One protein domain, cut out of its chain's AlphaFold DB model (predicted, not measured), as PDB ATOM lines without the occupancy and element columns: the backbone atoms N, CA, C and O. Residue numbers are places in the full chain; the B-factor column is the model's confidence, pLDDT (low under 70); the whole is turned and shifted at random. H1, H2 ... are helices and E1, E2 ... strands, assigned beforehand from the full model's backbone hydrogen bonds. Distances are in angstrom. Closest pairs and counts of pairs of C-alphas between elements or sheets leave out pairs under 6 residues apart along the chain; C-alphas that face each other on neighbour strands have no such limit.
ATOM      1  N   SER A   2      37.852  19.086  15.474       59.16
ATOM      2  CA  SER A   2      38.087  17.739  14.925       59.16
ATOM      3  C   SER A   2      36.876  17.305  14.097       59.16
ATOM      4  O   SER A   2      35.835  16.985  14.664       59.16
ATOM      5  N   CYS A   3      36.993  17.349  12.771       62.09
ATOM      6  CA  CYS A   3      35.985  16.841  11.849       62.09
ATOM      7  C   CYS A   3      36.655  15.907  10.847       62.09
ATOM      8  O   CYS A   3      37.572  16.297  10.137       62.09
ATOM      9  N   LYS A   4      36.191  14.665  10.809       63.53
ATOM     10  CA  LYS A   4      36.499  13.676   9.777       63.53
ATOM     11  C   LYS A   4      35.243  12.827   9.614       63.53
ATOM     12  O   LYS A   4      35.228  11.643   9.926       63.53
ATOM     13  N   TYR A   5      34.168  13.531   9.237       64.56
ATOM     14  CA  TYR A   5      32.811  13.018   8.994       64.56
ATOM     15  C   TYR A   5      31.933  12.727  10.222       64.56
ATOM     16  O   TYR A   5      31.037  11.896  10.143       64.56
ATOM     17  N   GLN A   6      32.212  13.431  11.324       51.56
ATOM     18  CA  GLN A   6      31.552  13.484  12.644       51.56
ATOM     19  C   GLN A   6      30.458  12.430  12.959       51.56
ATOM     20  O   GLN A   6      29.351  12.788  13.341       51.56
ATOM     21  N   ASP A   7      30.815  11.147  12.840       61.09
ATOM     22  CA  ASP A   7      30.018   9.932  13.114       61.09
ATOM     23  C   ASP A   7      29.077   9.414  11.982       61.09
ATOM     24  O   ASP A   7      28.002   8.889  12.250       61.09
ATOM     25  N   HIS A   8      29.503   9.549  10.708       53.38
ATOM     26  CA  HIS A   8      29.205   8.762   9.472       53.38
ATOM     27  C   HIS A   8      28.071   7.699   9.460       53.38
ATOM     28  O   HIS A   8      28.064   6.806  10.300       53.38
ATOM     29  N   PRO A   9      27.204   7.642   8.417       59.12
ATOM     30  CA  PRO A   9      27.153   6.474   7.501       59.12
ATOM     31  C   PRO A   9      26.583   6.851   6.112       59.12
ATOM     32  O   PRO A   9      25.383   7.041   5.939       59.12
ATOM     33  N   PHE A  10      27.448   7.027   5.123       57.56
ATOM     34  CA  PHE A  10      27.145   7.655   3.829       57.56
ATOM     35  C   PHE A  10      25.791   7.380   3.138       57.56
ATOM     36  O   PHE A  10      25.476   6.215   2.891       57.56
ATOM     37  N   PRO A  11      25.119   8.432   2.614       58.53
ATOM     38  CA  PRO A  11      25.091   9.828   3.060       58.53
ATOM     39  C   PRO A  11      23.812  10.101   3.886       58.53
ATOM     40  O   PRO A  11      22.709   9.845   3.406       58.53
ATOM     41  N   PRO A  12      23.884  10.649   5.112       57.84
ATOM     42  CA  PRO A  12      22.688  11.124   5.805       57.84
ATOM     43  C   PRO A  12      22.110  12.374   5.127       57.84
ATOM     44  O   PRO A  12      22.824  13.139   4.480       57.84
ATOM     45  N   CYS A  13      20.815  12.625   5.344       55.28
ATOM     46  CA  CYS A  13      20.008  13.671   4.692       55.28
ATOM     47  C   CYS A  13      20.485  15.129   4.875       55.28
ATOM     48  O   CYS A  13      19.780  16.053   4.486       55.28
ATOM     49  N   ARG A  14      21.631  15.359   5.520       63.12
ATOM     50  CA  ARG A  14      22.179  16.685   5.838       63.12
ATOM     51  C   ARG A  14      23.399  17.063   4.991       63.12
ATOM     52  O   ARG A  14      23.984  18.114   5.234       63.12
ATOM     53  N   PHE A  15      23.793  16.217   4.041       73.62
ATOM     54  CA  PHE A  15      24.901  16.483   3.125       73.62
ATOM     55  C   PHE A  15      24.404  17.050   1.791       73.62
ATOM     56  O   PHE A  15      23.416  16.568   1.242       73.62
ATOM     57  N   GLU A  16      25.120  18.038   1.250       77.44
ATOM     58  CA  GLU A  16      24.881  18.545  -0.106       77.44
ATOM     59  C   GLU A  16      25.714  17.744  -1.109       77.44
ATOM     60  O   GLU A  16      26.928  17.605  -0.950       77.44
ATOM     61  N   GLN A  17      25.064  17.192  -2.132       82.50
ATOM     62  CA  GLN A  17      25.722  16.439  -3.199       82.50
ATOM     63  C   GLN A  17      26.269  17.394  -4.270       82.50
ATOM     64  O   GLN A  17      25.615  18.369  -4.639       82.50
ATOM     65  N   HIS A  18      27.460  17.109  -4.801       84.31
ATOM     66  CA  HIS A  18      28.075  17.936  -5.837       84.31
ATOM     67  C   HIS A  18      27.286  17.864  -7.167       84.31
ATOM     68  O   HIS A  18      26.988  16.763  -7.636       84.31
ATOM     69  N   PRO A  19      27.017  18.997  -7.851       81.94
ATOM     70  CA  PRO A  19      26.104  19.051  -9.004       81.94
ATOM     71  C   PRO A  19      26.585  18.263 -10.231       81.94
ATOM     72  O   PRO A  19      25.782  17.876 -11.073       81.94
ATOM     73  N   GLN A  20      27.894  18.034 -10.346       86.88
ATOM     74  CA  GLN A  20      28.500  17.304 -11.468       86.88
ATOM     75  C   GLN A  20      29.001  15.903 -11.089       86.88
ATOM     76  O   GLN A  20      29.352  15.127 -11.972       86.88
ATOM     77  N   ASN A  21      29.082  15.573  -9.795       85.00
ATOM     78  CA  ASN A  21      29.659  14.305  -9.344       85.00
ATOM     79  C   ASN A  21      28.886  13.756  -8.143       85.00
ATOM     80  O   ASN A  21      29.089  14.189  -7.013       85.00
ATOM     81  N   GLY A  22      28.042  12.753  -8.391       83.44
ATOM     82  CA  GLY A  22      27.166  12.180  -7.370       83.44
ATOM     83  C   GLY A  22      27.876  11.430  -6.236       83.44
ATOM     84  O   GLY A  22      27.239  11.075  -5.245       83.44
ATOM     85  N   ASN A  23      29.183  11.202  -6.358       82.31
ATOM     86  CA  ASN A  23      29.990  10.549  -5.330       82.31
ATOM     87  C   ASN A  23      30.619  11.545  -4.351       82.31
ATOM     88  O   ASN A  23      31.121  11.121  -3.313       82.31
ATOM     89  N   ILE A  24      30.591  12.846  -4.660       85.19
ATOM     90  CA  ILE A  24      31.171  13.890  -3.814       85.19
ATOM     91  C   ILE A  24      30.068  14.581  -3.019       85.19
ATOM     92  O   ILE A  24      29.051  14.999  -3.576       85.19
ATOM     93  N   TYR A  25      30.301  14.743  -1.720       84.12
ATOM     94  CA  TYR A  25      29.383  15.401  -0.797       84.12
ATOM     95  C   TYR A  25      30.119  16.448   0.034       84.12
ATOM     96  O   TYR A  25      31.300  16.293   0.341       84.12
ATOM     97  N   PHE A  26      29.410  17.507   0.415       83.81
ATOM     98  CA  PHE A  26      29.930  18.586   1.244       83.81
ATOM     99  C   PHE A  26      29.379  18.515   2.669       83.81
ATOM    100  O   PHE A  26      28.165  18.507   2.879       83.81
ATOM    101  N   CYS A  27      30.279  18.497   3.654       79.81
ATOM    102  CA  CYS A  27      29.953  18.530   5.072       79.81
ATOM    103  C   CYS A  27      29.870  19.977   5.582       79.81
ATOM    104  O   CYS A  27      30.918  20.608   5.755       79.81
ATOM    105  N   PRO A  28      28.682  20.504   5.932       79.06
ATOM    106  CA  PRO A  28      28.567  21.866   6.459       79.06
ATOM    107  C   PRO A  28      29.211  22.026   7.847       79.06
ATOM    108  O   PRO A  28      29.600  23.132   8.217       79.06
ATOM    109  N   HIS A  29      29.369  20.929   8.599       78.38
ATOM    110  CA  HIS A  29      29.989  20.928   9.928       78.38
ATOM    111  C   HIS A  29      31.513  21.104   9.877       78.38
ATOM    112  O   HIS A  29      32.052  21.888  10.655       78.38
ATOM    113  N   CYS A  30      32.207  20.420   8.955       77.88
ATOM    114  CA  CYS A  30      33.650  20.624   8.747       77.88
ATOM    115  C   CYS A  30      33.956  21.772   7.778       77.88
ATOM    116  O   CYS A  30      35.082  22.259   7.756       77.88
ATOM    117  N   ARG A  31      32.981  22.139   6.932       83.00
ATOM    118  CA  ARG A  31      33.172  22.873   5.672       83.00
ATOM    119  C   ARG A  31      34.153  22.183   4.718       83.00
ATOM    120  O   ARG A  31      35.001  22.834   4.118       83.00
ATOM    121  N   GLU A  32      34.022  20.867   4.582       81.38
ATOM    122  CA  GLU A  32      34.934  20.039   3.788       81.38
ATOM    123  C   GLU A  32      34.158  19.079   2.884       81.38
ATOM    124  O   GLU A  32      33.095  18.577   3.262       81.38
ATOM    125  N   SER A  33      34.675  18.853   1.677       80.69
ATOM    126  CA  SER A  33      34.117  17.920   0.696       80.69
ATOM    127  C   SER A  33      34.808  16.566   0.760       80.69
ATOM    128  O   SER A  33      36.018  16.508   0.961       80.69
ATOM    129  N   TYR A  34      34.066  15.494   0.503       78.94
ATOM    130  CA  TYR A  34      34.598  14.135   0.503       78.94
ATOM    131  C   TYR A  34      33.976  13.253  -0.573       78.94
ATOM    132  O   TYR A  34      32.859  13.517  -1.023       78.94
ATOM    133  N   ASP A  35      34.672  12.178  -0.942       82.19
ATOM    134  CA  ASP A  35      34.179  11.149  -1.860       82.19
ATOM    135  C   ASP A  35      33.672   9.919  -1.089       82.19
ATOM    136  O   ASP A  35      34.369   9.395  -0.221       82.19
ATOM    137  N   VAL A  36      32.476   9.419  -1.424       77.56
ATOM    138  CA  VAL A  36      31.891   8.189  -0.842       77.56
ATOM    139  C   VAL A  36      32.807   6.978  -0.948       77.56
ATOM    140  O   VAL A  36      32.758   6.079  -0.109       77.56
ATOM    141  N   ARG A  37      33.636   6.942  -1.989       76.06
ATOM    142  CA  ARG A  37      34.481   5.799  -2.325       76.06
ATOM    143  C   ARG A  37      35.697   5.707  -1.416       76.06
ATOM    144  O   ARG A  37      36.160   4.601  -1.167       76.06
ATOM    145  N   ASP A  38      36.150   6.833  -0.876       74.50
ATOM    146  CA  ASP A  38      37.310   6.882   0.015       74.50
ATOM    147  C   ASP A  38      36.986   6.369   1.427       74.50
ATOM    148  O   ASP A  38      37.889   6.074   2.210       74.50
ATOM    149  N   ILE A  39      35.696   6.251   1.762       67.06
ATOM    150  CA  ILE A  39      35.222   5.766   3.064       67.06
ATOM    151  C   ILE A  39      34.671   4.336   3.004       67.06
ATOM    152  O   ILE A  39      34.591   3.666   4.037       67.06
ATOM    153  N   ALA A  40      34.321   3.825   1.822       66.06
ATOM    154  CA  ALA A  40      33.882   2.442   1.694       66.06
ATOM    155  C   ALA A  40      35.025   1.485   2.099       66.06
ATOM    156  O   ALA A  40      36.135   1.612   1.576       66.06
ATOM    157  N   PRO A  41      34.790   0.511   3.004       64.56
ATOM    158  CA  PRO A  41      35.797  -0.494   3.305       64.56
ATOM    159  C   PRO A  41      36.128  -1.232   2.010       64.56
ATOM    160  O   PRO A  41      35.247  -1.835   1.388       64.56
ATOM    161  N   SER A  42      37.392  -1.162   1.584       66.38
ATOM    162  CA  SER A  42      37.838  -1.905   0.413       66.38
ATOM    163  C   SER A  42      37.501  -3.383   0.633       66.38
ATOM    164  O   SER A  42      37.696  -3.895   1.743       66.38
ATOM    165  N   PRO A  43      36.965  -4.097  -0.374       69.06
ATOM    166  CA  PRO A  43      36.554  -5.486  -0.221       69.06
ATOM    167  C   PRO A  43      37.786  -6.402  -0.201       69.06
ATOM    168  O   PRO A  43      37.919  -7.314  -1.009       69.06
ATOM    169  N   ASN A  44      38.707  -6.179   0.740       70.75
ATOM    170  CA  ASN A  44      39.911  -6.981   0.933       70.75
ATOM    171  C   ASN A  44      39.551  -8.445   1.235       70.75
ATOM    172  O   ASN A  44      40.329  -9.340   0.924       70.75
ATOM    173  N   TRP A  45      38.344  -8.709   1.759       72.38
ATOM    174  CA  TRP A  45      37.779 -10.056   1.914       72.38
ATOM    175  C   TRP A  45      37.733 -10.839   0.593       72.38
ATOM    176  O   TRP A  45      37.924 -12.052   0.588       72.38
ATOM    177  N   LEU A  46      37.550 -10.150  -0.533       76.88
ATOM    178  CA  LEU A  46      37.483 -10.764  -1.853       76.88
ATOM    179  C   LEU A  46      38.856 -11.307  -2.280       76.88
ATOM    180  O   LEU A  46      38.935 -12.384  -2.866       76.88
ATOM    181  N   LEU A  47      39.945 -10.633  -1.891       80.44
ATOM    182  CA  LEU A  47      41.311 -11.129  -2.092       80.44
ATOM    183  C   LEU A  47      41.587 -12.385  -1.257       80.44
ATOM    184  O   LEU A  47      42.214 -13.319  -1.754       80.44
ATOM    185  N   PHE A  48      41.073 -12.449  -0.024       79.56
ATOM    186  CA  PHE A  48      41.185 -13.649   0.810       79.56
ATOM    187  C   PHE A  48      40.427 -14.840   0.217       79.56
ATOM    188  O   PHE A  48      40.942 -15.955   0.241       79.56
ATOM    189  N   ILE A  49      39.246 -14.619  -0.372       83.88
ATOM    190  CA  ILE A  49      38.502 -15.677  -1.073       83.88
ATOM    191  C   ILE A  49      39.274 -16.169  -2.295       83.88
ATOM    192  O   ILE A  49      39.412 -17.377  -2.473       83.88
ATOM    193  N   ILE A  50      39.812 -15.261  -3.114       86.12
ATOM    194  CA  ILE A  50      40.613 -15.640  -4.286       86.12
ATOM    195  C   ILE A  50      41.834 -16.462  -3.854       86.12
ATOM    196  O   ILE A  50      42.100 -17.515  -4.433       86.12
ATOM    197  N   ALA A  51      42.540 -16.031  -2.806       86.25
ATOM    198  CA  ALA A  51      43.683 -16.760  -2.265       86.25
ATOM    199  C   ALA A  51      43.291 -18.149  -1.730       86.25
ATOM    200  O   ALA A  51      43.983 -19.132  -1.998       86.25
ATOM    201  N   ALA A  52      42.161 -18.256  -1.025       86.56
ATOM    202  CA  ALA A  52      41.654 -19.527  -0.514       86.56
ATOM    203  C   ALA A  52      41.276 -20.493  -1.649       86.56
ATOM    204  O   ALA A  52      41.658 -21.661  -1.613       86.56
ATOM    205  N   ILE A  53      40.587 -20.008  -2.686       88.38
ATOM    206  CA  ILE A  53      40.233 -20.814  -3.862       88.38
ATOM    207  C   ILE A  53      41.498 -21.282  -4.589       88.38
ATOM    208  O   ILE A  53      41.600 -22.458  -4.931       88.38
ATOM    209  N   ALA A  54      42.490 -20.405  -4.777       86.69
ATOM    210  CA  ALA A  54      43.759 -20.771  -5.399       86.69
ATOM    211  C   ALA A  54      44.491 -21.874  -4.612       86.69
ATOM    212  O   ALA A  54      44.956 -22.845  -5.206       86.69
ATOM    213  N   LEU A  55      44.532 -21.778  -3.278       84.06
ATOM    214  CA  LEU A  55      45.117 -22.812  -2.416       84.06
ATOM    215  C   LEU A  55      44.374 -24.149  -2.521       84.06
ATOM    216  O   LEU A  55      45.014 -25.198  -2.624       84.06
ATOM    217  N   ILE A  56      43.037 -24.125  -2.545       84.56
ATOM    218  CA  ILE A  56      42.225 -25.334  -2.728       84.56
ATOM    219  C   ILE A  56      42.544 -25.973  -4.082       84.56
ATOM    220  O   ILE A  56      42.841 -27.166  -4.129       84.56
ATOM    221  N   LEU A  57      42.575 -25.193  -5.166       80.00
ATOM    222  CA  LEU A  57      42.885 -25.694  -6.508       80.00
ATOM    223  C   LEU A  57      44.282 -26.324  -6.592       80.00
ATOM    224  O   LEU A  57      44.423 -27.404  -7.165       80.00
ATOM    225  N   ILE A  58      45.297 -25.711  -5.975       77.75
ATOM    226  CA  ILE A  58      46.652 -26.280  -5.911       77.75
ATOM    227  C   ILE A  58      46.631 -27.610  -5.146       77.75
ATOM    228  O   ILE A  58      47.145 -28.609  -5.643       77.75
ATOM    229  N   SER A  59      45.981 -27.658  -3.979       70.00
ATOM    230  CA  SER A  59      45.928 -28.866  -3.143       70.00
ATOM    231  C   SER A  59      45.188 -30.042  -3.797       70.00
ATOM    232  O   SER A  59      45.581 -31.197  -3.624       70.00
ATOM    233  N   VAL A  60      44.139 -29.759  -4.576       66.94
ATOM    234  CA  VAL A  60      43.378 -30.775  -5.314       66.94
ATOM    235  C   VAL A  60      44.186 -31.282  -6.509       66.94
ATOM    236  O   VAL A  60      44.217 -32.486  -6.751       66.94
ATOM    237  N   ASN A  61      44.908 -30.399  -7.206       58.56
ATOM    238  CA  ASN A  61      45.760 -30.799  -8.323       58.56
ATOM    239  C   ASN A  61      46.976 -31.630  -7.861       58.56
ATOM    240  O   ASN A  61      47.376 -32.577  -8.536       58.56
ATOM    241  N   SER A  62      47.526 -31.352  -6.674       55.31
ATOM    242  CA  SER A  62      48.652 -32.114  -6.111       55.31
ATOM    243  C   SER A  62      48.296 -33.550  -5.707       55.31
ATOM    244  O   SER A  62      49.162 -34.417  -5.774       55.31
ATOM    245  N   LYS A  63      47.039 -33.843  -5.337       52.50
ATOM    246  CA  LYS A  63      46.608 -35.220  -5.014       52.50
ATOM    247  C   LYS A  63      46.460 -36.133  -6.239       52.50
ATOM    248  O   LYS A  63      46.378 -37.342  -6.067       52.50
ATOM    249  N   SER A  64      46.453 -35.583  -7.456       49.38
ATOM    250  CA  SER A  64      46.371 -36.364  -8.702       49.38
ATOM    251  C   SER A  64      47.745 -36.850  -9.205       49.38
ATOM    252  O   SER A  64      47.829 -37.794  -9.983       49.38
ATOM    253  N   VAL A  65      48.847 -36.249  -8.732       51.38
ATOM    254  CA  VAL A  65      50.223 -36.528  -9.214       51.38
ATOM    255  C   VAL A  65      51.000 -37.451  -8.258       51.38
ATOM    256  O   VAL A  65      52.224 -37.497  -8.261       51.38
TER     257      VAL A  65
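This is residues 2 to 65 of the 82 residues of an uncharacterized protein of Nostocales cyanobacterium HT-58-2 (UniProt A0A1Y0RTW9). A small head, made of a three-stranded sheet and the looping stretch before it, sits at one end, and a long arm, residues 41 to 65 with the helix H1, sticks out from it and stands free. The head's strands E1, E2 and E3 lie side by side as a meander, each strand the antiparallel neighbour of the one before; the unnamed residues 2 to 15 loop round before E1. The printed part has 64 residues, with three named strands and then one named helix, E1 E2 E3 H1; the sheet's order is E1 - E2 - E3, antiparallel, and the class is mixed, helices and strands. The whole is extended, with a radius of gyration of the C-alphas of 20.6 A and spans of 64 by 28 by 16 A, and the arm makes the length.

Begin at Ser 2, whose C-alpha is at (38.087, 17.739, 14.925); from there residues 2 to 15 run with no named element. Find C-alpha 16 at (24.881, 18.545, -0.106), where E1 begins, residues 16 to 18, 6.6 A long. Next comes E2, residues 21 to 27, the longest strand at 15.0 A, and then E3, residues 32 to 35, 10.6 A long. Then look for C-alpha 44 at (39.911, -6.981, 0.933); from there H1, residues 44 to 62, runs 27.5 A to C-alpha 62 at (48.652, -32.114, -6.111).

Start in the sheet at E1 and E2, a hairpin over a tight link, with directions 141 degrees apart. Their C-alphas 17 and 25 face each other at 4.5 A, and N 18 and O 24, at 2.9 A, are within hydrogen-bond range. E2 and E3 form the next hairpin, also over a tight link, at 147 degrees. Here C-alphas 26 and 33 face each other at 4.3 A, and N 27 and O 32 are within hydrogen-bond range at 2.8 A. E1 and E3 are the edge strands, and E2 is the inner one. Move on to H1, which is not on the sheet, with 0 pairs of C-alphas within 10 A, and is apart from E1 and from E2. In H1 every O i to N i+4 pair is within hydrogen-bond range.

The C-alphas of Pro 28 and Val 65, the two farthest apart, are 64.2 A from each other. Without the free residues 41 to 65, the body has 39 residues and spans 28 by 20 by 16 A. The printed part has no cut, and no link is long: E3 to H1 is a short link of 8 residues. In the B-factor column you will find a mean pLDDT of the printed part of 72.9, with residues 2 to 14, 39 to 43 and 60 to 65 of this model under 70.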